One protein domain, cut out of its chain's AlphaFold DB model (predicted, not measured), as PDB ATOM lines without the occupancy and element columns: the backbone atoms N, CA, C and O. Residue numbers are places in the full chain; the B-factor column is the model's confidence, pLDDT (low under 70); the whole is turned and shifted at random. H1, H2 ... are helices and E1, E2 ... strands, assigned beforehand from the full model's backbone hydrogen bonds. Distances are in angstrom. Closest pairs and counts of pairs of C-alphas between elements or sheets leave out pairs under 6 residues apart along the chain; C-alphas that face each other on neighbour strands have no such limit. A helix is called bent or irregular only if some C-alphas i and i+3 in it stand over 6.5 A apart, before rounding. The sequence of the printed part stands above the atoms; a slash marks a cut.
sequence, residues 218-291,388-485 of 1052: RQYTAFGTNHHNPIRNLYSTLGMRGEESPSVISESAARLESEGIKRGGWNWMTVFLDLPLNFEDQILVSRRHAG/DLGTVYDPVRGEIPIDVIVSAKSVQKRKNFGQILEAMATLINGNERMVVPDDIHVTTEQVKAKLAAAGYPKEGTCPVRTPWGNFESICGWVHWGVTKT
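What this domain is: This is residues 218 to 291 and 388 to 485 of the 1052 residues of the protein "DNA-directed RNA polymerase" of marine sediment metagenome (UniProt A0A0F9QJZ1). A strongly twisted sheet of seven strands folds back on itself into two leaves, E3 E6 E2 and E8 E4 E5, with the long bent strand E9 as hinge and helix H6 packed on E9 and E2. H7 packs on H6 away from that sheet, and a small parallel sheet, E1 E7, lies near H6 with H3 on it. The printed part has 172 residues, with named elements in the order H1 H2 E1 H3 E2 E3 H4 E4 E5 E6 H5 H6 E7 H7 E8 E9; the large sheet, E3 E6 E2 E9 E8 E4 E5, is mixed. The class is mixed, helices and strands; the whole is compact, with radius of gyration of the C-alphas 15.4 A and spans of 43 by 41 by 29 A.

How they stand to each other: Start at H1, residues 224 to 227: it only just touches H6, residues 417 to 429, with 3 pairs of C-alphas within 8 A, the closest those of His 227 and Gly 418, 5.1 A, and H6 uses residues 417 to 418 alone. H2, residues 230 to 234, and H1 meet only through their link. E1, residues 248 to 250, is parallel to E7, residues 434 to 436, with N 436 and O 249 2.9 A apart, within hydrogen-bond range, as are the N and O pairs below. The closest C-alphas of H3, residues 251 to 258, and E7 are those of Glu 251 and Val 435, 5.9 A. E2, residues 266 to 274, is antiparallel to E9, residues 469 to 484, at N 268 and O 478, 2.9 A, and parallel to E6, residues 404 to 406, at N 271 and O 404, 2.8 A. E3, residues 282 to 286, an edge strand, is antiparallel to E6 at N 405 and O 284, 2.9 A. H4, residues 287 to 291, is not on this sheet and is irregular: C-alphas 288 and 291 are 7.1 A apart. E4, residues 391 to 394, forms a hairpin with E5, residues 398 to 401, at N 392 and O 400, 2.8 A. E8, residues 461 to 466, is antiparallel to E4 at N 393 and O 463, 2.8 A, and forms a hairpin with E9 at N 464 and O 471, 2.8 A. H5, residues 408 to 414, and H6 are on the same face; Ala 423 and Gly 476 are the closest C-alphas of H6 and E9, 4.0 A. H7, residues 444 to 453, touches H6 residues 424 to 428 alone, at a shallow tilt of 15 degrees, the same way, closest at the C-alphas of Ile 428 and Leu 451, 6.4 A. Every O i to N i+4 pair is within range in H3, H5, H6 and H7; H2 and H4 have 0 of 1, with 2 of 2 and 1 of 2 O i to N i+3 pairs, and H1 is too short for an i+4 pair.

Where its parts are: Find C-alpha 224, where H1 begins, at (261.960, 111.023, 221.227). E2 measures 22.1 A, H6 18.5 A and E9 31.0 A; E9 bends by 103 degrees at residue 472 and ends at C-alpha 484, (254.552, 113.172, 199.513).

The domain as a whole: The C-alphas of Glu 259 and Gly 469 are the farthest apart, 45.5 A. Residues 292 to 387 are not printed, and C-alphas 291 and 388 are 14.2 A apart across the cut. H2 to E1 is a long link; pLDDT is under 70 at residues 231 to 238 and 259 to 261.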
ATOM      1  N   ARG A 218     265.646 114.374 217.777       80.62
ATOM      2  CA  ARG A 218     264.692 113.695 218.673       80.62
ATOM      3  C   ARG A 218     264.130 114.609 219.748       80.62
ATOM      4  O   ARG A 218     263.004 114.356 220.162       80.62
ATOM      5  N   GLN A 219     264.850 115.653 220.163       83.50
ATOM      6  CA  GLN A 219     264.357 116.582 221.184       83.50
ATOM      7  C   GLN A 219     263.106 117.334 220.713       83.50
ATOM      8  O   GLN A 219     262.307 117.770 221.524       83.50
ATOM      9  N   TYR A 220     262.887 117.436 219.399       84.25
ATOM     10  CA  TYR A 220     261.692 118.042 218.809       84.25
ATOM     11  C   TYR A 220     260.519 117.065 218.665       84.25
ATOM     12  O   TYR A 220     259.503 117.412 218.071       84.25
ATOM     13  N   THR A 221     260.657 115.828 219.137       87.69
ATOM     14  CA  THR A 221     259.614 114.804 219.084       87.69
ATOM     15  C   THR A 221     259.270 114.356 220.498       87.69
ATOM     16  O   THR A 221     260.160 114.007 221.273       87.69
ATOM     17  N   ALA A 222     257.979 114.307 220.831       90.38
ATOM     18  CA  ALA A 222     257.524 113.812 222.128       90.38
ATOM     19  C   ALA A 222     258.089 112.408 222.420       90.38
ATOM     20  O   ALA A 222     258.053 111.522 221.564       90.38
ATOM     21  N   PHE A 223     258.648 112.215 223.620       92.31
ATOM     22  CA  PHE A 223     259.324 110.976 224.045       92.31
ATOM     23  C   PHE A 223     260.533 110.555 223.179       92.31
ATOM     24  O   PHE A 223     261.065 109.455 223.346       92.31
ATOM     25  N   GLY A 224     260.989 111.400 222.249       87.69
ATOM     26  CA  GLY A 224     261.960 111.023 221.227       87.69
ATOM     27  C   GLY A 224     263.340 110.685 221.786       87.69
ATOM     28  O   GLY A 224     263.944 109.698 221.368       87.69
ATOM     29  N   THR A 225     263.837 111.469 222.744       85.62
ATOM     30  CA  THR A 225     265.210 111.348 223.262       85.62
ATOM     31  C   THR A 225     265.470 109.984 223.898       85.62
ATOM     32  O   THR A 225     266.470 109.333 223.584       85.62
ATOM     33  N   ASN A 226     264.532 109.520 224.732       88.88
ATOM     34  CA  ASN A 226     264.700 108.318 225.545       88.88
ATOM     35  C   ASN A 226     263.910 107.108 225.050       88.88
ATOM     36  O   ASN A 226     264.223 106.003 225.471       88.88
ATOM     37  N   HIS A 227     262.909 107.252 224.180       89.81
ATOM     38  CA  HIS A 227     262.060 106.123 223.767       89.81
ATOM     39  C   HIS A 227     262.102 105.830 222.266       89.81
ATOM     40  O   HIS A 227     261.352 104.977 221.782       89.81
ATOM     41  N   HIS A 228     263.012 106.472 221.527       82.81
ATOM     42  CA  HIS A 228     263.355 106.093 220.157       82.81
ATOM     43  C   HIS A 228     264.728 105.475 220.059       82.81
ATOM     44  O   HIS A 228     265.695 105.971 220.639       82.81
ATOM     45  N   ASN A 229     264.819 104.458 219.202       79.00
ATOM     46  CA  ASN A 229     266.099 103.979 218.720       79.00
ATOM     47  C   ASN A 229     266.923 105.168 218.189       79.00
ATOM     48  O   ASN A 229     266.465 105.832 217.255       79.00
ATOM     49  N   PRO A 230     268.126 105.434 218.722       72.81
ATOM     50  CA  PRO A 230     268.906 106.595 218.309       72.81
ATOM     51  C   PRO A 230     269.285 106.617 216.818       72.81
ATOM     52  O   PRO A 230     269.469 107.696 216.261       72.81
ATOM     53  N   ILE A 231     269.286 105.466 216.122       67.00
ATOM     54  CA  ILE A 231     269.439 105.393 214.647       67.00
ATOM     55  C   ILE A 231     268.343 106.203 213.932       67.00
ATOM     56  O   ILE A 231     268.514 106.663 212.801       67.00
ATOM     57  N   ARG A 232     267.189 106.390 214.580       63.28
ATOM     58  CA  ARG A 232     266.013 107.042 214.003       63.28
ATOM     59  C   ARG A 232     266.082 108.562 213.980       63.28
ATOM     60  O   ARG A 232     265.267 109.152 213.279       63.28
ATOM     61  N   ASN A 233     267.108 109.173 214.580       61.00
ATOM     62  CA  ASN A 233     267.437 110.587 214.357       61.00
ATOM     63  C   ASN A 233     267.519 110.962 212.871       61.00
ATOM     64  O   ASN A 233     267.138 112.061 212.488       61.00
ATOM     65  N   LEU A 234     267.945 110.018 212.030       56.25
ATOM     66  CA  LEU A 234     268.041 110.167 210.577       56.25
ATOM     67  C   LEU A 234     266.680 110.193 209.856       56.25
ATOM     68  O   LEU A 234     266.594 110.625 208.709       56.25
ATOM     69  N   TYR A 235     265.624 109.699 210.506       58.72
ATOM     70  CA  TYR A 235     264.295 109.503 209.918       58.72
ATOM     71  C   TYR A 235     263.227 110.427 210.513       58.72
ATOM     72  O   TYR A 235     262.146 110.538 209.922       58.72
ATOM     73  N   SER A 236     263.522 111.088 211.640       61.91
ATOM     74  CA  SER A 236     262.683 112.134 212.231       61.91
ATOM     75  C   SER A 236     262.370 113.183 211.171       61.91
ATOM     76  O   SER A 236     263.251 113.880 210.669       61.91
ATOM     77  N   THR A 237     261.105 113.246 210.771       61.78
ATOM     78  CA  THR A 237     260.681 114.131 209.692       61.78
ATOM     79  C   THR A 237     260.302 115.471 210.301       61.78
ATOM     80  O   THR A 237     259.314 115.569 211.021       61.78
ATOM     81  N   LEU A 238     261.118 116.492 210.037       63.16
ATOM     82  CA  LEU A 238     260.845 117.850 210.505       63.16
ATOM     83  C   LEU A 238     259.711 118.496 209.692       63.16
ATOM     84  O   LEU A 238     258.926 119.248 210.246       63.16
ATOM     85  N   GLY A 239     259.570 118.157 208.407       70.50
ATOM     86  CA  GLY A 239     258.540 118.716 207.530       70.50
ATOM     87  C   GLY A 239     257.372 117.772 207.250       70.50
ATOM     88  O   GLY A 239     257.518 116.815 206.492       70.50
ATOM     89  N   MET A 240     256.203 118.075 207.812       82.25
ATOM     90  CA  MET A 240     254.929 117.403 207.529       82.25
ATOM     91  C   MET A 240     253.863 118.439 207.155       82.25
ATOM     92  O   MET A 240     253.945 119.591 207.584       82.25
ATOM     93  N   ARG A 241     252.875 118.029 206.352       86.06
ATOM     94  CA  ARG A 241     251.752 118.876 205.920       86.06
ATOM     95  C   ARG A 241     250.426 118.384 206.493       86.06
ATOM     96  O   ARG A 241     250.210 117.177 206.601       86.06
ATOM     97  N   GLY A 242     249.564 119.342 206.813       89.38
ATOM     98  CA  GLY A 242     248.233 119.178 207.397       89.38
ATOM     99  C   GLY A 242     247.862 120.421 208.211       89.38
ATOM    100  O   GLY A 242     248.712 121.283 208.440       89.38
ATOM    101  N   GLU A 243     246.600 120.525 208.610       89.38
ATOM    102  CA  GLU A 243     246.017 121.754 209.176       89.38
ATOM    103  C   GLU A 243     246.174 121.875 210.699       89.38
ATOM    104  O   GLU A 243     246.070 122.971 211.247       89.38
ATOM    105  N   GLU A 244     246.427 120.767 211.396       91.62
ATOM    106  CA  GLU A 244     246.521 120.721 212.856       91.62
ATOM    107  C   GLU A 244     247.977 120.671 213.339       91.62
ATOM    108  O   GLU A 244     248.884 120.206 212.640       91.62
ATOM    109  N   SER A 245     248.177 121.106 214.585       90.12
ATOM    110  CA  SER A 245     249.397 120.862 215.359       90.12
ATOM    111  C   SER A 245     249.277 119.553 216.154       90.12
ATOM    112  O   SER A 245     248.160 119.142 216.477       90.12
ATOM    113  N   PRO A 246     250.398 118.927 216.550       92.19
ATOM    114  CA  PRO A 246     250.348 117.735 217.382       92.19
ATOM    115  C   PRO A 246     249.763 118.019 218.770       92.19
ATOM    116  O   PRO A 246     250.077 119.041 219.388       92.19
ATOM    117  N   SER A 247     248.960 117.087 219.286       94.94
ATOM    118  CA  SER A 247     248.422 117.157 220.649       94.94
ATOM    119  C   SER A 247     249.505 116.938 221.700       94.94
ATOM    120  O   SER A 247     249.525 117.638 222.707       94.94
ATOM    121  N   VAL A 248     250.439 116.010 221.471       95.19
ATOM    122  CA  VAL A 248     251.579 115.783 222.370       95.19
ATOM    123  C   VAL A 248     252.849 116.285 221.703       95.19
ATOM    124  O   VAL A 248     253.250 115.799 220.644       95.19
ATOM    125  N   ILE A 249     253.495 117.254 222.342       93.44
ATOM    126  CA  ILE A 249     254.719 117.885 221.853       93.44
ATOM    127  C   ILE A 249     255.781 117.908 222.940       93.44
ATOM    128  O   ILE A 249     255.478 117.880 224.131       93.44
ATOM    129  N   SER A 250     257.040 117.971 222.527       92.75
ATOM    130  CA  SER A 250     258.149 118.205 223.442       92.75
ATOM    131  C   SER A 250     258.278 119.693 223.797       92.75
ATOM    132  O   SER A 250     257.714 120.551 223.109       92.75
ATOM    133  N   GLU A 251     259.022 120.024 224.850       95.12
ATOM    134  CA  GLU A 251     259.294 121.412 225.248       95.12
ATOM    135  C   GLU A 251     259.999 122.196 224.137       95.12
ATOM    136  O   GLU A 251     259.624 123.337 223.842       95.12
ATOM    137  N   SER A 252     260.978 121.577 223.473       88.31
ATOM    138  CA  SER A 252     261.666 122.190 222.335       88.31
ATOM    139  C   SER A 252     260.718 122.447 221.161       88.31
ATOM    140  O   SER A 252     260.746 123.528 220.574       88.31
ATOM    141  N   ALA A 253     259.822 121.509 220.841       86.69
ATOM    142  CA  ALA A 253     258.826 121.714 219.787       86.69
ATOM    143  C   ALA A 253     257.796 122.798 220.152       86.69
ATOM    144  O   ALA A 253     257.420 123.596 219.295       86.69
ATOM    145  N   ALA A 254     257.375 122.871 221.418       90.12
ATOM    146  CA  ALA A 254     256.466 123.909 221.905       90.12
ATOM    147  C   ALA A 254     257.067 125.317 221.776       90.12
ATOM    148  O   ALA A 254     256.362 126.259 221.412       90.12
ATOM    149  N   ARG A 255     258.374 125.451 222.030       87.19
ATOM    150  CA  ARG A 255     259.112 126.708 221.849       87.19
ATOM    151  C   ARG A 255     259.108 127.162 220.391       87.19
ATOM    152  O   ARG A 255     258.728 128.295 220.115       87.19
ATOM    153  N   LEU A 256     259.422 126.259 219.461       76.81
ATOM    154  CA  LEU A 256     259.367 126.553 218.024       76.81
ATOM    155  C   LEU A 256     257.969 126.947 217.556       76.81
ATOM    156  O   LEU A 256     257.805 127.890 216.785       76.81
ATOM    157  N   GLU A 257     256.943 126.268 218.059       80.25
ATOM    158  CA  GLU A 257     255.568 126.618 217.726       80.25
ATOM    159  C   GLU A 257     255.198 128.026 218.208       80.25
ATOM    160  O   GLU A 257     254.486 128.738 217.495       80.25
ATOM    161  N   SER A 258     255.718 128.465 219.362       77.19
ATOM    162  CA  SER A 258     255.513 129.837 219.851       77.19
ATOM    163  C   SER A 258     256.187 130.902 218.972       77.19
ATOM    164  O   SER A 258     255.741 132.045 218.941       77.19
ATOM    165  N   GLU A 259     257.197 130.507 218.198       68.56
ATOM    166  CA  GLU A 259     257.886 131.324 217.194       68.56
ATOM    167  C   GLU A 259     257.228 131.231 215.797       68.56
ATOM    168  O   GLU A 259     257.738 131.786 214.824       68.56
ATOM    169  N   GLY A 260     256.083 130.544 215.671       67.44
ATOM    170  CA  GLY A 260     255.347 130.387 214.409       67.44
ATOM    171  C   GLY A 260     255.769 129.181 213.564       67.44
ATOM    172  O   GLY A 260     255.258 129.002 212.458       67.44
ATOM    173  N   ILE A 261     256.662 128.323 214.065       69.56
ATOM    174  CA  ILE A 261     257.176 127.159 213.338       69.56
ATOM    175  C   ILE A 261     256.439 125.901 213.782       69.56
ATOM    176  O   ILE A 261     256.636 125.396 214.886       69.56
ATOM    177  N   LYS A 262     255.591 125.364 212.905       71.06
ATOM    178  CA  LYS A 262     254.708 124.240 213.241       71.06
ATOM    179  C   LYS A 262     254.980 123.006 212.390       71.06
ATOM    180  O   LYS A 262     255.358 123.102 211.222       71.06
ATOM    181  N   ARG A 263     254.725 121.838 212.985       80.81
ATOM    182  CA  ARG A 263     254.601 120.556 212.280       80.81
ATOM    183  C   ARG A 263     253.144 120.358 211.880       80.81
ATOM    184  O   ARG A 263     252.333 120.040 212.741       80.81
ATOM    185  N   GLY A 264     252.827 120.521 210.599       86.12
ATOM    186  CA  GLY A 264     251.474 120.265 210.101       86.12
ATOM    187  C   GLY A 264     251.105 118.781 210.168       86.12
ATOM    188  O   GLY A 264     251.976 117.911 210.090       86.12
ATOM    189  N   GLY A 265     249.819 118.485 210.313       92.38
ATOM    190  CA  GLY A 265     249.273 117.127 210.287       92.38
ATOM    191  C   GLY A 265     247.838 117.085 210.809       92.38
ATOM    192  O   GLY A 265     247.130 118.085 210.725       92.38
ATOM    193  N   TRP A 266     247.436 115.932 211.338       96.06
ATOM    194  CA  TRP A 266     246.170 115.696 212.030       96.06
ATOM    195  C   TRP A 266     246.359 114.676 213.155       96.06
ATOM    196  O   TRP A 266     247.140 113.728 213.024       96.06
ATOM    197  N   ASN A 267     245.609 114.845 214.242       96.94
ATOM    198  CA  ASN A 267     245.622 113.923 215.376       96.94
ATOM    199  C   ASN A 267     244.574 112.829 215.158       96.94
ATOM    200  O   ASN A 267     243.373 113.045 215.313       96.94
ATOM    201  N   TRP A 268     245.030 111.639 214.782       97.50
ATOM    202  CA  TRP A 268     244.174 110.553 214.311       97.50
ATOM    203  C   TRP A 268     244.150 109.381 215.284       97.50
ATOM    204  O   TRP A 268     245.206 108.903 215.710       97.50
ATOM    205  N   MET A 269     242.945 108.888 215.591       97.88
ATOM    206  CA  MET A 269     242.727 107.672 216.370       97.88
ATOM    207  C   MET A 269     243.369 106.483 215.649       97.88
ATOM    208  O   MET A 269     242.846 105.953 214.664       97.88
ATOM    209  N   THR A 270     244.536 106.089 216.141       98.06
ATOM    210  CA  THR A 270     245.414 105.098 215.533       98.06
ATOM    211  C   THR A 270     245.332 103.795 216.307       98.06
ATOM    212  O   THR A 270     245.512 103.785 217.522       98.06
ATOM    213  N   VAL A 271     245.111 102.697 215.592       97.81
ATOM    214  CA  VAL A 271     245.109 101.327 216.113       97.81
ATOM    215  C   VAL A 271     246.369 100.599 215.641       97.81
ATOM    216  O   VAL A 271     246.727 100.646 214.461       97.81
ATOM    217  N   PHE A 272     247.039  99.903 216.561       96.56
ATOM    218  CA  PHE A 272     248.252  99.128 216.284       96.56
ATOM    219  C   PHE A 272     247.901  97.646 216.112       96.56
ATOM    220  O   PHE A 272     247.887  96.863 217.068       96.56
ATOM    221  N   LEU A 273     247.594  97.259 214.878       95.44
ATOM    222  CA  LEU A 273     247.092  95.935 214.519       95.44
ATOM    223  C   LEU A 273     247.745  95.502 213.210       95.44
ATOM    224  O   LEU A 273     247.656  96.220 212.219       95.44
ATOM    225  N   ASP A 274     248.383  94.335 213.192       93.12
ATOM    226  CA  ASP A 274     248.864  93.741 211.946       93.12
ATOM    227  C   ASP A 274     247.660  93.150 211.197       93.12
ATOM    228  O   ASP A 274     246.892  92.375 211.771       93.12
ATOM    229  N   LEU A 275     247.507  93.517 209.927       90.75
ATOM    230  CA  LEU A 275     246.518  93.018 208.976       90.75
ATOM    231  C   LEU A 275     247.217  92.683 207.649       90.75
ATOM    232  O   LEU A 275     248.278  93.237 207.353       90.75
ATOM    233  N   PRO A 276     246.613  91.849 206.784       85.00
ATOM    234  CA  PRO A 276     247.185  91.587 205.467       85.00
ATOM    235  C   PRO A 276     247.410  92.851 204.619       85.00
ATOM    236  O   PRO A 276     248.427  92.966 203.941       85.00
ATOM    237  N   LEU A 277     246.512  93.838 204.729       85.50
ATOM    238  CA  LEU A 277     246.544  95.067 203.927       85.50
ATOM    239  C   LEU A 277     247.495  96.157 204.445       85.50
ATOM    240  O   LEU A 277     247.849  97.048 203.683       85.50
ATOM    241  N   ASN A 278     247.935  96.101 205.705       87.81
ATOM    242  CA  ASN A 278     248.973  97.005 206.226       87.81
ATOM    243  C   ASN A 278     250.332  96.309 206.362       87.81
ATOM    244  O   ASN A 278     251.185  96.699 207.161       87.81
ATOM    245  N   PHE A 279     250.504  95.239 205.586       80.00
ATOM    246  CA  PHE A 279     251.745  94.508 205.494       80.00
ATOM    247  C   PHE A 279     252.871  95.417 204.969       80.00
ATOM    248  O   PHE A 279     252.688  96.170 204.012       80.00
ATOM    249  N   GLU A 280     254.048  95.320 205.600       76.12
ATOM    250  CA  GLU A 280     255.188  96.236 205.413       76.12
ATOM    251  C   GLU A 280     254.821  97.700 205.748       76.12
ATOM    252  O   GLU A 280     254.168  97.936 206.763       76.12
ATOM    253  N   ASP A 281     255.275  98.694 204.975       77.19
ATOM    254  CA  ASP A 281     255.010 100.120 205.236       77.19
ATOM    255  C   ASP A 281     253.740 100.627 204.515       77.19
ATOM    256  O   ASP A 281     253.687 101.764 204.045       77.19
ATOM    257  N   GLN A 282     252.710  99.786 204.402       87.88
ATOM    258  CA  GLN A 282     251.359 100.214 204.014       87.88
ATOM    259  C   GLN A 282     250.581 100.640 205.266       87.88
ATOM    260  O   GLN A 282     250.698 100.026 206.326       87.88
ATOM    261  N   ILE A 283     249.791 101.705 205.164       92.81
ATOM    262  CA  ILE A 283     249.021 102.272 206.275       92.81
ATOM    263  C   ILE A 283     247.571 102.401 205.827       92.81
ATOM    264  O   ILE A 283     247.289 103.056 204.825       92.81
ATOM    265  N   LEU A 284     246.647 101.808 206.583       95.25
ATOM    266  CA  LEU A 284     245.224 101.978 206.306       95.25
ATOM    267  C   LEU A 284     244.758 103.277 206.949       95.25
ATOM    268  O   LEU A 284     244.990 103.484 208.141       95.25
ATOM    269  N   VAL A 285     244.096 104.129 206.176       96.75
ATOM    270  CA  VAL A 285     243.535 105.398 206.643       96.75
ATOM    271  C   VAL A 285     242.046 105.436 206.328       96.75
ATOM    272  O   VAL A 285     241.602 104.969 205.282       96.75
ATOM    273  N   SER A 286     241.265 105.991 207.251       96.75
ATOM    274  CA  SER A 286     239.816 106.054 207.136       96.75
ATOM    275  C   SER A 286     239.382 106.896 205.939       96.75
ATOM    276  O   SER A 286     239.803 108.047 205.792       96.75
ATOM    277  N   ARG A 287     238.477 106.358 205.118       94.25
ATOM    278  CA  ARG A 287     237.931 107.031 203.929       94.25
ATOM    279  C   ARG A 287     237.253 108.367 204.247       94.25
ATOM    280  O   ARG A 287     237.188 109.237 203.382       94.25
ATOM    281  N   ARG A 288     236.829 108.591 205.496       94.44
ATOM    282  CA  ARG A 288     236.298 109.889 205.956       94.44
ATOM    283  C   ARG A 288     237.268 111.059 205.757       94.44
ATOM    284  O   ARG A 288     236.832 112.204 205.703       94.44
ATOM    285  N   HIS A 289     238.567 110.777 205.638       95.00
ATOM    286  CA  HIS A 289     239.610 111.781 205.425       95.00
ATOM    287  C   HIS A 289     239.864 112.123 203.965       95.00
ATOM    288  O   HIS A 289     240.650 113.028 203.710       95.00
ATOM    289  N   ALA A 290     239.190 111.467 203.016       89.81
ATOM    290  CA  ALA A 290     239.367 111.731 201.588       89.81
ATOM    291  C   ALA A 290     239.046 113.186 201.187       89.81
ATOM    292  O   ALA A 290     239.475 113.640 200.141       89.81
ATOM    293  N   GLY A 291     238.307 113.942 202.009       85.88
ATOM    294  CA  GLY A 291     238.041 115.368 201.777       85.88
ATOM    295  C   GLY A 291     239.094 116.328 202.342       85.88
ATOM    296  O   GLY A 291     238.975 117.532 202.134       85.88
ATOM    297  N   ASP A 388     237.300 101.779 205.022       93.81
ATOM    298  CA  ASP A 388     236.400 101.933 206.165       93.81
ATOM    299  C   ASP A 388     236.950 101.094 207.322       93.81
ATOM    300  O   ASP A 388     236.969  99.871 207.259       93.81
ATOM    301  N   LEU A 389     237.456 101.738 208.376       96.44
ATOM    302  CA  LEU A 389     238.267 101.042 209.386       96.44
ATOM    303  C   LEU A 389     237.464 100.467 210.559       96.44
ATOM    304  O   LEU A 389     237.954  99.575 211.247       96.44
ATOM    305  N   GLY A 390     236.235 100.941 210.769       96.81
ATOM    306  CA  GLY A 390     235.393 100.569 211.907       96.81
ATOM    307  C   GLY A 390     235.620 101.448 213.140       96.81
ATOM    308  O   GLY A 390     235.854 102.654 213.018       96.81
ATOM    309  N   THR A 391     235.491 100.869 214.333       97.81
ATOM    310  CA  THR A 391     235.412 101.595 215.609       97.81
ATOM    311  C   THR A 391     236.248 100.945 216.712       97.81
ATOM    312  O   THR A 391     236.485  99.738 216.722       97.81
ATOM    313  N   VAL A 392     236.703 101.759 217.659       97.00
ATOM    314  CA  VAL A 392     237.285 101.327 218.930       97.00
ATOM    315  C   VAL A 392     236.300 101.627 220.055       97.00
ATOM    316  O   VAL A 392     235.655 102.674 220.062       97.00
ATOM    317  N   TYR A 393     236.170 100.707 221.003       96.69
ATOM    318  CA  TYR A 393     235.427 100.936 222.233       96.69
ATOM    319  C   TYR A 393     236.374 101.498 223.296       96.69
ATOM    320  O   TYR A 393     237.130 100.756 223.923       96.69
ATOM    321  N   ASP A 394     236.342 102.813 223.486       92.12
ATOM    322  CA  ASP A 394     237.008 103.504 224.589       92.12
ATOM    323  C   ASP A 394     236.161 103.301 225.870       92.12
ATOM    324  O   ASP A 394     235.002 103.722 225.909       92.12
ATOM    325  N   PRO A 395     236.689 102.669 226.937       89.56
ATOM    326  CA  PRO A 395     235.934 102.410 228.169       89.56
ATOM    327  C   PRO A 395     235.394 103.659 228.879       89.56
ATOM    328  O   PRO A 395     234.476 103.550 229.691       89.56
ATOM    329  N   VAL A 396     235.972 104.828 228.600       90.12
ATOM    330  CA  VAL A 396     235.626 106.115 229.212       90.12
ATOM    331  C   VAL A 396     234.725 106.936 228.290       90.12
ATOM    332  O   VAL A 396     233.831 107.632 228.765       90.12
ATOM    333  N   ARG A 397     234.955 106.873 226.974       91.75
ATOM    334  CA  ARG A 397     234.306 107.746 225.976       91.75
ATOM    335  C   ARG A 397     233.317 107.032 225.056       91.75
ATOM    336  O   ARG A 397     232.626 107.694 224.288       91.75
ATOM    337  N   GLY A 398     233.209 105.712 225.152       94.50
ATOM    338  CA  GLY A 398     232.343 104.895 224.312       94.50
ATOM    339  C   GLY A 398     232.949 104.613 222.937       94.50
ATOM    340  O   GLY A 398     234.155 104.452 222.779       94.50
ATOM    341  N   GLU A 399     232.098 104.493 221.924       96.06
ATOM    342  CA  GLU A 399     232.519 104.092 220.583       96.06
ATOM    343  C   GLU A 399     233.124 105.272 219.803       96.06
ATOM    344  O   GLU A 399     232.461 106.280 219.557       96.06
ATOM    345  N   ILE A 400     234.388 105.139 219.393       96.75
ATOM    346  CA  ILE A 400     235.132 106.142 218.625       96.75
ATOM    347  C   ILE A 400     235.492 105.538 217.265       96.75
ATOM    348  O   ILE A 400     236.012 104.424 217.214       96.75
ATOM    349  N   PRO A 401     235.273 106.228 216.136       97.44
ATOM    350  CA  PRO A 401     235.671 105.676 214.851       97.44
ATOM    351  C   PRO A 401     237.189 105.723 214.661       97.44
ATOM    352  O   PRO A 401     237.842 106.693 215.053       97.44
ATOM    353  N   ILE A 402     237.730 104.689 214.022       98.38
ATOM    354  CA  ILE A 402     239.167 104.532 213.770       98.38
ATOM    355  C   ILE A 402     239.583 105.407 212.583       98.38
ATOM    356  O   ILE A 402     238.910 105.432 211.549       98.38
ATOM    357  N   ASP A 403     240.714 106.098 212.721       98.25
ATOM    358  CA  ASP A 403     241.312 106.917 211.665       98.25
ATOM    359  C   ASP A 403     242.436 106.210 210.924       98.25
ATOM    360  O   ASP A 403     242.557 106.381 209.713       98.25
ATOM    361  N   VAL A 404     243.261 105.448 211.644       98.12
ATOM    362  CA  VAL A 404     244.452 104.792 211.099       98.12
ATOM    363  C   VAL A 404     244.599 103.393 211.680       98.12
ATOM    364  O   VAL A 404     244.450 103.208 212.886       98.12
ATOM    365  N   ILE A 405     244.972 102.421 210.846       97.56
ATOM    366  CA  ILE A 405     245.506 101.133 211.304       97.56
ATOM    367  C   ILE A 405     246.927 100.963 210.765       97.56
ATOM    368  O   ILE A 405     247.159 100.998 209.555       97.56
ATOM    369  N   VAL A 406     247.881 100.728 211.667       94.81
ATOM    370  CA  VAL A 406     249.300 100.532 211.340       94.81
ATOM    371  C   VAL A 406     249.838  99.239 211.951       94.81
ATOM    372  O   VAL A 406     249.414  98.828 213.031       94.81
ATOM    373  N   SER A 407     250.806  98.621 211.272       91.69
ATOM    374  CA  SER A 407     251.484  97.401 211.722       91.69
ATOM    375  C   SER A 407     252.188  97.605 213.072       91.69
ATOM    376  O   SER A 407     253.141  98.387 213.202       91.69
ATOM    377  N   ALA A 408     251.735  96.864 214.086       91.69
ATOM    378  CA  ALA A 408     252.332  96.839 215.419       91.69
ATOM    379  C   ALA A 408     253.743  96.237 215.367       91.69
ATOM    380  O   ALA A 408     254.678  96.744 215.998       91.69
ATOM    381  N   LYS A 409     253.930  95.202 214.539       88.12
ATOM    382  CA  LYS A 409     255.230  94.562 214.319       88.12
ATOM    383  C   LYS A 409     256.252  95.524 213.721       88.12
ATOM    384  O   LYS A 409     257.426  95.470 214.102       88.12
ATOM    385  N   SER A 410     255.834  96.411 212.818       84.44
ATOM    386  CA  SER A 410     256.713  97.439 212.251       84.44
ATOM    387  C   SER A 410     257.210  98.396 213.338       84.44
ATOM    388  O   SER A 410     258.414  98.650 213.421       84.44
ATOM    389  N   VAL A 411     256.336  98.850 214.242       88.19
ATOM    390  CA  VAL A 411     256.717  99.717 215.375       88.19
ATOM    391  C   VAL A 411     257.673  99.001 216.336       88.19
ATOM    392  O   VAL A 411     258.730  99.552 216.668       88.19
ATOM    393  N   GLN A 412     257.369  97.752 216.706       89.06
ATOM    394  CA  GLN A 412     258.194  96.927 217.598       89.06
ATOM    395  C   GLN A 412     259.597  96.682 217.017       89.06
ATOM    396  O   GLN A 412     260.608  96.923 217.679       89.06
ATOM    397  N   LYS A 413     259.683  96.260 215.745       84.12
ATOM    398  CA  LYS A 413     260.956  95.996 215.052       84.12
ATOM    399  C   LYS A 413     261.812  97.261 214.938       84.12
ATOM    400  O   LYS A 413     263.037  97.188 215.041       84.12
ATOM    401  N   ARG A 414     261.180  98.422 214.721       79.69
ATOM    402  CA  ARG A 414     261.856  99.728 214.612       79.69
ATOM    403  C   ARG A 414     262.246 100.313 215.975       79.69
ATOM    404  O   ARG A 414     263.165 101.131 216.012       79.69
ATOM    405  N   LYS A 415     261.617  99.842 217.062       88.00
ATOM    406  CA  LYS A 415     261.733 100.356 218.436       88.00
ATOM    407  C   LYS A 415     261.363 101.843 218.543       88.00
ATOM    408  O   LYS A 415     262.074 102.633 219.165       88.00
ATOM    409  N   ASN A 416     260.255 102.221 217.904       86.00
ATOM    410  CA  ASN A 416     259.698 103.578 217.934       86.00
ATOM    411  C   ASN A 416     258.677 103.714 219.075       86.00
ATOM    412  O   ASN A 416     257.512 104.031 218.848       86.00
ATOM    413  N   PHE A 417     259.095 103.425 220.310       92.38
ATOM    414  CA  PHE A 417     258.168 103.327 221.443       92.38
ATOM    415  C   PHE A 417     257.532 104.662 221.826       92.38
ATOM    416  O   PHE A 417     256.431 104.664 222.366       92.38
ATOM    417  N   GLY A 418     258.169 105.787 221.485       92.50
ATOM    418  CA  GLY A 418     257.569 107.112 221.635       92.50
ATOM    419  C   GLY A 418     256.194 107.230 220.968       92.50
ATOM    420  O   GLY A 418     255.326 107.876 221.535       92.50
ATOM    421  N   GLN A 419     255.955 106.532 219.848       93.12
ATOM    422  CA  GLN A 419     254.650 106.519 219.173       93.12
ATOM    423  C   GLN A 419     253.567 105.829 220.018       93.12
ATOM    424  O   GLN A 419     252.415 106.253 220.047       93.12
ATOM    425  N   ILE A 420     253.938 104.755 220.719       95.62
ATOM    426  CA  ILE A 420     253.032 104.052 221.636       95.62
ATOM    427  C   ILE A 420     252.759 104.927 222.860       95.62
ATOM    428  O   ILE A 420     251.623 105.018 223.309       95.62
ATOM    429  N   LEU A 421     253.782 105.610 223.379       95.81
ATOM    430  CA  LEU A 421     253.635 106.531 224.508       95.81
ATOM    431  C   LEU A 421     252.783 107.760 224.157       95.81
ATOM    432  O   LEU A 421     251.974 108.165 224.986       95.81
ATOM    433  N   GLU A 422     252.908 108.306 222.943       95.88
ATOM    434  CA  GLU A 422     252.019 109.350 222.408       95.88
ATOM    435  C   GLU A 422     250.564 108.870 222.420       95.88
ATOM    436  O   GLU A 422     249.719 109.522 223.032       95.88
ATOM    437  N   ALA A 423     250.290 107.689 221.853       96.31
ATOM    438  CA  ALA A 423     248.950 107.105 221.836       96.31
ATOM    439  C   ALA A 423     248.373 106.908 223.252       96.31
ATOM    440  O   ALA A 423     247.218 107.236 223.509       96.31
ATOM    441  N   MET A 424     249.174 106.419 224.205       96.12
ATOM    442  CA  MET A 424     248.723 106.256 225.593       96.12
ATOM    443  C   MET A 424     248.478 107.600 226.286       96.12
ATOM    444  O   MET A 424     247.500 107.741 227.019       96.12
ATOM    445  N   ALA A 425     249.343 108.592 226.067       95.75
ATOM    446  CA  ALA A 425     249.201 109.913 226.668       95.75
ATOM    447  C   ALA A 425     247.921 110.615 226.195       95.75
ATOM    448  O   ALA A 425     247.188 111.161 227.024       95.75
ATOM    449  N   THR A 426     247.620 110.546 224.895       95.69
ATOM    450  CA  THR A 426     246.387 111.114 224.339       95.69
ATOM    451  C   THR A 426     245.150 110.329 224.751       95.69
ATOM    452  O   THR A 426     244.120 110.939 225.027       95.69
ATOM    453  N   LEU A 427     245.227 108.998 224.872       93.50
ATOM    454  CA  LEU A 427     244.119 108.191 225.390       93.50
ATOM    455  C   LEU A 427     243.748 108.611 226.823       93.50
ATOM    456  O   LEU A 427     242.578 108.866 227.128       93.50
ATOM    457  N   ILE A 428     244.764 108.761 227.680       94.06
ATOM    458  CA  ILE A 428     244.612 109.169 229.081       94.06
ATOM    459  C   ILE A 428     244.047 110.591 229.189       94.06
ATOM    460  O   ILE A 428     243.112 110.797 229.961       94.06
ATOM    461  N   ASN A 429     244.575 111.566 228.437       93.31
ATOM    462  CA  ASN A 429     244.146 112.967 228.577       93.31
ATOM    463  C   ASN A 429     242.955 113.369 227.685       93.31
ATOM    464  O   ASN A 429     242.423 114.455 227.863       93.31
ATOM    465  N   GLY A 430     242.536 112.525 226.740       90.38
ATOM    466  CA  GLY A 430     241.447 112.841 225.808       90.38
ATOM    467  C   GLY A 430     241.840 113.679 224.603       90.38
ATOM    468  O   GLY A 430     241.039 114.492 224.156       90.38
ATOM    469  N   ASN A 431     243.043 113.457 224.070       92.94
ATOM    470  CA  ASN A 431     243.613 114.200 222.945       92.94
ATOM    471  C   ASN A 431     243.743 115.715 223.200       92.94
ATOM    472  O   ASN A 431     243.792 116.511 222.265       92.94
ATOM    473  N   GLU A 432     243.802 116.125 224.465       93.19
ATOM    474  CA  GLU A 432     244.105 117.501 224.834       93.19
ATOM    475  C   GLU A 432     245.591 117.801 224.614       93.19
ATOM    476  O   GLU A 432     246.449 116.910 224.597       93.19
ATOM    477  N   ARG A 433     245.922 119.085 224.481       93.69
ATOM    478  CA  ARG A 433     247.304 119.503 224.269       93.69
ATOM    479  C   ARG A 433     248.163 119.226 225.507       93.69
ATOM    480  O   ARG A 433     247.835 119.648 226.612       93.69
ATOM    481  N   MET A 434     249.300 118.566 225.308       95.50
ATOM    482  CA  MET A 434     250.267 118.203 226.340       95.50
ATOM    483  C   MET A 434     251.684 118.549 225.884       95.50
ATOM    484  O   MET A 434     252.117 118.152 224.804       95.50
ATOM    485  N   VAL A 435     252.421 119.251 226.744       96.19
ATOM    486  CA  VAL A 435     253.863 119.465 226.582       96.19
ATOM    487  C   VAL A 435     254.591 118.510 227.520       96.19
ATOM    488  O   VAL A 435     254.282 118.466 228.712       96.19
ATOM    489  N   VAL A 436     255.530 117.730 226.988       95.25
ATOM    490  CA  VAL A 436     256.367 116.808 227.767       95.25
ATOM    491  C   VAL A 436     257.829 117.265 227.754       95.25
ATOM    492  O   VAL A 436     258.283 117.752 226.717       95.25
ATOM    493  N   PRO A 437     258.585 117.074 228.851       95.12
ATOM    494  CA  PRO A 437     260.024 117.329 228.857       95.12
ATOM    495  C   PRO A 437     260.748 116.554 227.752       95.12
ATOM    496  O   PRO A 437     260.416 115.393 227.484       95.12
ATOM    497  N   ASP A 438     261.753 117.175 227.131       89.31
ATOM    498  CA  ASP A 438     262.505 116.577 226.016       89.31
ATOM    499  C   ASP A 438     263.193 115.258 226.414       89.31
ATOM    500  O   ASP A 438     263.336 114.346 225.593       89.31
ATOM    501  N   ASP A 439     263.601 115.135 227.678       88.25
ATOM    502  CA  ASP A 439     264.306 113.998 228.269       88.25
ATOM    503  C   ASP A 439     263.420 113.162 229.209       88.25
ATOM    504  O   ASP A 439     263.926 112.421 230.058       88.25
ATOM    505  N   ILE A 440     262.094 113.231 229.052       91.25
ATOM    506  CA  ILE A 440     261.174 112.442 229.872       91.25
ATOM    507  C   ILE A 440     261.502 110.942 229.788       91.25
ATOM    508  O   ILE A 440     261.778 110.386 228.720       91.25
ATOM    509  N   HIS A 441     261.470 110.275 230.940       89.94
ATOM    510  CA  HIS A 441     261.629 108.832 231.058       89.94
ATOM    511  C   HIS A 441     260.340 108.216 231.596       89.94
ATOM    512  O   HIS A 441     259.871 108.590 232.672       89.94
ATOM    513  N   VAL A 442     259.780 107.263 230.852       89.62
ATOM    514  CA  VAL A 442     258.514 106.607 231.187       89.62
ATOM    515  C   VAL A 442     258.704 105.095 231.243       89.62
ATOM    516  O   VAL A 442     259.095 104.466 230.259       89.62
ATOM    517  N   THR A 443     258.396 104.488 232.388       89.62
ATOM    518  CA  THR A 443     258.408 103.028 232.543       89.62
ATOM    519  C   THR A 443     257.046 102.426 232.209       89.62
ATOM    520  O   THR A 443     256.006 103.058 232.404       89.62
ATOM    521  N   THR A 444     257.024 101.166 231.765       89.50
ATOM    522  CA  THR A 444     255.770 100.445 231.490       89.50
ATOM    523  C   THR A 444     254.833 100.459 232.698       89.50
ATOM    524  O   THR A 444     253.650 100.736 232.546       89.50
ATOM    525  N   GLU A 445     255.345 100.259 233.915       90.25
ATOM    526  CA  GLU A 445     254.523 100.259 235.134       90.25
ATOM    527  C   GLU A 445     253.919 101.637 235.454       90.25
ATOM    528  O   GLU A 445     252.777 101.714 235.909       90.25
ATOM    529  N   GLN A 446     254.621 102.735 235.146       92.25
ATOM    530  CA  GLN A 446     254.045 104.082 235.244       92.25
ATOM    531  C   GLN A 446     252.892 104.274 234.253       92.25
ATOM    532  O   GLN A 446     251.863 104.841 234.626       92.25
ATOM    533  N   VAL A 447     253.031 103.780 233.016       92.44
ATOM    534  CA  VAL A 447     251.945 103.816 232.019       92.44
ATOM    535  C   VAL A 447     250.746 103.013 232.519       92.44
ATOM    536  O   VAL A 447     249.638 103.543 232.551       92.44
ATOM    537  N   LYS A 448     250.959 101.782 233.002       94.19
ATOM    538  CA  LYS A 448     249.894 100.925 233.553       94.19
ATOM    539  C   LYS A 448     249.152 101.584 234.713       94.19
ATOM    540  O   LYS A 448     247.927 101.504 234.782       94.19
ATOM    541  N   ALA A 449     249.880 102.228 235.625       94.56
ATOM    542  CA  ALA A 449     249.291 102.931 236.758       94.56
ATOM    543  C   ALA A 449     248.432 104.122 236.303       94.56
ATOM    544  O   ALA A 449     247.315 104.284 236.792       94.56
ATOM    545  N   LYS A 450     248.918 104.919 235.339       95.62
ATOM    546  CA  LYS A 450     248.158 106.048 234.783       95.62
ATOM    547  C   LYS A 450     246.930 105.600 233.988       95.62
ATOM    548  O   LYS A 450     245.878 106.208 234.145       95.62
ATOM    549  N   LEU A 451     247.037 104.531 233.198       95.38
ATOM    550  CA  LEU A 451     245.901 103.933 232.488       95.38
ATOM    551  C   LEU A 451     244.816 103.487 233.467       95.38
ATOM    552  O   LEU A 451     243.669 103.902 233.333       95.38
ATOM    553  N   ALA A 452     245.191 102.723 234.497       95.00
ATOM    554  CA  ALA A 452     244.251 102.267 235.516       95.00
ATOM    555  C   ALA A 452     243.584 103.438 236.257       95.00
ATOM    556  O   ALA A 452     242.377 103.410 236.480       95.00
ATOM    557  N   ALA A 453     244.350 104.481 236.602       95.56
ATOM    558  CA  ALA A 453     243.818 105.685 237.241       95.56
ATOM    559  C   ALA A 453     242.839 106.458 236.340       95.56
ATOM    560  O   ALA A 453     241.910 107.081 236.845       95.56
ATOM    561  N   ALA A 454     243.030 106.394 235.022       93.94
ATOM    562  CA  ALA A 454     242.159 107.010 234.027       93.94
ATOM    563  C   ALA A 454     240.999 106.101 233.567       93.94
ATOM    564  O   ALA A 454     240.248 106.498 232.685       93.94
ATOM    565  N   GLY A 455     240.831 104.908 234.154       94.81
ATOM    566  CA  GLY A 455     239.728 103.989 233.839       94.81
ATOM    567  C   GLY A 455     239.991 103.010 232.687       94.81
ATOM    568  O   GLY A 455     239.061 102.344 232.237       94.81
ATOM    569  N   TYR A 456     241.238 102.882 232.226       95.44
ATOM    570  CA  TYR A 456     241.627 101.980 231.136       95.44
ATOM    571  C   TYR A 456     242.251 100.664 231.635       95.44
ATOM    572  O   TYR A 456     242.831 100.616 232.728       95.44
ATOM    573  N   PRO A 457     242.212  99.591 230.822       93.69
ATOM    574  CA  PRO A 457     242.923  98.350 231.106       93.69
ATOM    575  C   PRO A 457     244.434  98.561 231.253       93.69
ATOM    576  O   PRO A 457     245.067  99.258 230.460       93.69
ATOM    577  N   LYS A 458     245.045  97.880 232.230       93.38
ATOM    578  CA  LYS A 458     246.505  97.914 232.442       93.38
ATOM    579  C   LYS A 458     247.295  97.348 231.261       93.38
ATOM    580  O   LYS A 458     248.458  97.686 231.100       93.38
ATOM    581  N   GLU A 459     246.680  96.515 230.430       90.62
ATOM    582  CA  GLU A 459     247.327  95.981 229.227       90.62
ATOM    583  C   GLU A 459     247.452  97.020 228.098       90.62
ATOM    584  O   GLU A 459     248.166  96.779 227.124       90.62
ATOM    585  N   GLY A 460     246.802  98.186 228.243       89.69
ATOM    586  CA  GLY A 460     246.826  99.288 227.276       89.69
ATOM    587  C   GLY A 460     246.078  99.002 225.978       89.69
ATOM    588  O   GLY A 460     246.250  99.736 225.008       89.69
ATOM    589  N   THR A 461     245.275  97.937 225.947       94.81
ATOM    590  CA  THR A 461     244.448  97.554 224.803       94.81
ATOM    591  C   THR A 461     242.994  97.954 225.015       94.81
ATOM    592  O   THR A 461     242.506  97.969 226.148       94.81
ATOM    593  N   CYS A 462     242.304  98.250 223.917       95.94
ATOM    594  CA  CYS A 462     240.858  98.427 223.874       95.94
ATOM    595  C   CYS A 462     240.231  97.442 222.870       95.94
ATOM    596  O   CYS A 462     240.914  97.041 221.915       95.94
ATOM    597  N   PRO A 463     238.937  97.103 223.025       97.50
ATOM    598  CA  PRO A 463     238.202  96.354 222.016       97.50
ATOM    599  C   PRO A 463     238.076  97.162 220.721       97.50
ATOM    600  O   PRO A 463     237.653  98.318 220.729       97.50
ATOM    601  N   VAL A 464     238.407  96.547 219.592       96.88
ATOM    602  CA  VAL A 464     238.393  97.145 218.252       96.88
ATOM    603  C   VAL A 464     237.514  96.301 217.337       96.88
ATOM    604  O   VAL A 464     237.708  95.091 217.230       96.88
ATOM    605  N   ARG A 465     236.578  96.933 216.631       97.31
ATOM    606  CA  ARG A 465     235.755  96.318 215.588       97.31
ATOM    607  C   ARG A 465     236.154  96.883 214.233       97.31
ATOM    608  O   ARG A 465     235.996  98.072 213.988       97.31
ATOM    609  N   THR A 466     236.606  96.019 213.334       95.38
ATOM    610  CA  THR A 466     236.975  96.377 211.956       95.38
ATOM    611  C   THR A 466     236.244  95.465 210.964       95.38
ATOM    612  O   THR A 466     235.731  94.417 211.375       95.38
ATOM    613  N   PRO A 467     236.226  95.774 209.654       92.56
ATOM    614  CA  PRO A 467     235.709  94.842 208.648       92.56
ATOM    615  C   PRO A 467     236.427  93.485 208.620       92.56
ATOM    616  O   PRO A 467     235.853  92.502 208.159       92.56
ATOM    617  N   TRP A 468     237.663  93.411 209.129       91.81
ATOM    618  CA  TRP A 468     238.460  92.181 209.181       91.81
ATOM    619  C   TRP A 468     238.243  91.361 210.458       91.81
ATOM    620  O   TRP A 468     238.812  90.279 210.590       91.81
ATOM    621  N   GLY A 469     237.432  91.851 211.402       94.50
ATOM    622  CA  GLY A 469     237.099  91.141 212.636       94.50
ATOM    623  C   GLY A 469     237.114  92.021 213.885       94.50
ATOM    624  O   GLY A 469     237.296  93.241 213.820       94.50
ATOM    625  N   ASN A 470     236.917  91.370 215.033       96.44
ATOM    626  CA  ASN A 470     237.013  91.989 216.354       96.44
ATOM    627  C   ASN A 470     238.358  91.630 216.997       96.44
ATOM    628  O   ASN A 470     238.767  90.468 216.966       96.44
ATOM    629  N   PHE A 471     239.015  92.617 217.596       96.56
ATOM    630  CA  PHE A 471     240.375  92.523 218.122       96.56
ATOM    631  C   PHE A 471     240.502  93.247 219.465       96.56
ATOM    632  O   PHE A 471     239.685  94.097 219.794       96.56
ATOM    633  N   GLU A 472     241.567  92.952 220.204       95.88
ATOM    634  CA  GLU A 472     242.026  93.732 221.361       95.88
ATOM    635  C   GLU A 472     243.377  94.345 220.999       95.88
ATOM    636  O   GLU A 472     244.329  93.610 220.730       95.88
ATOM    637  N   SER A 473     243.474  95.672 220.925       95.94
ATOM    638  CA  SER A 473     244.666  96.339 220.387       95.94
ATOM    639  C   SER A 473     244.972  97.650 221.104       95.94
ATOM    640  O   SER A 473     244.081  98.297 221.652       95.94
ATOM    641  N   ILE A 474     246.251  98.031 221.113       96.38
ATOM    642  CA  ILE A 474     246.694  99.353 221.554       96.38
ATOM    643  C   ILE A 474     246.091 100.404 220.619       96.38
ATOM    644  O   ILE A 474     246.151 100.265 219.393       96.38
ATOM    645  N   CYS A 475     245.559 101.479 221.194       96.25
ATOM    646  CA  CYS A 475     245.006 102.596 220.440       96.25
ATOM    647  C   CYS A 475     245.227 103.945 221.132       96.25
ATOM    648  O   CYS A 475     245.450 104.008 222.339       96.25
ATOM    649  N   GLY A 476     245.133 105.024 220.363       96.56
ATOM    650  CA  GLY A 476     245.152 106.399 220.857       96.56
ATOM    651  C   GLY A 476     245.336 107.397 219.720       96.56
ATOM    652  O   GLY A 476     245.584 107.002 218.579       96.56
ATOM    653  N   TRP A 477     245.223 108.691 220.007       97.81
ATOM    654  CA  TRP A 477     245.458 109.724 219.000       97.81
ATOM    655  C   TRP A 477     246.959 109.926 218.787       97.81
ATOM    656  O   TRP A 477     247.703 110.161 219.738       97.81
ATOM    657  N   VAL A 478     247.389 109.811 217.535       96.94
ATOM    658  CA  VAL A 478     248.780 109.970 217.083       96.94
ATOM    659  C   VAL A 478     248.793 111.042 216.003       96.94
ATOM    660  O   VAL A 478     247.884 111.081 215.167       96.94
ATOM    661  N   HIS A 479     249.809 111.904 215.998       95.62
ATOM    662  CA  HIS A 479     249.915 112.956 214.987       95.62
ATOM    663  C   HIS A 479     250.519 112.432 213.682       95.62
ATOM    664  O   HIS A 479     251.681 112.013 213.649       95.62
ATOM    665  N   TRP A 480     249.750 112.500 212.595       95.12
ATOM    666  CA  TRP A 480     250.144 112.070 211.251       95.12
ATOM    667  C   TRP A 480     250.106 113.235 210.265       95.12
ATOM    668  O   TRP A 480     249.190 114.049 210.296       95.12
ATOM    669  N   GLY A 481     251.058 113.297 209.339       92.12
ATOM    670  CA  GLY A 481     251.075 114.315 208.293       92.12
ATOM    671  C   GLY A 481     251.644 113.817 206.971       92.12
ATOM    672  O   GLY A 481     252.319 112.786 206.891       92.12
ATOM    673  N   VAL A 482     251.353 114.561 205.906       90.44
ATOM    674  CA  VAL A 482     251.740 114.204 204.535       90.44
ATOM    675  C   VAL A 482     253.168 114.643 204.251       90.44
ATOM    676  O   VAL A 482     253.552 115.785 204.508       90.44
ATOM    677  N   THR A 483     253.943 113.738 203.661       83.12
ATOM    678  CA  THR A 483     255.308 114.010 203.185       83.12
ATOM    679  C   THR A 483     255.398 114.061 201.667       83.12
ATOM    680  O   THR A 483     256.227 114.798 201.138       83.12
ATOM    681  N   LYS A 484     254.535 113.311 200.969       84.75
ATOM    682  CA  LYS A 484     254.552 113.172 199.513       84.75
ATOM    683  C   LYS A 484     253.158 112.889 198.964       84.75
ATOM    684  O   LYS A 484     252.407 112.139 199.590       84.75
ATOM    685  N   THR A 485     252.861 113.422 197.785       88.25
ATOM    686  CA  THR A 485     251.629 113.131 197.044       88.25
ATOM    687  C   THR A 485     251.904 112.090 195.944       88.25
ATOM    688  O   THR A 485     253.045 111.978 195.472       88.25
TER     689      THR A 485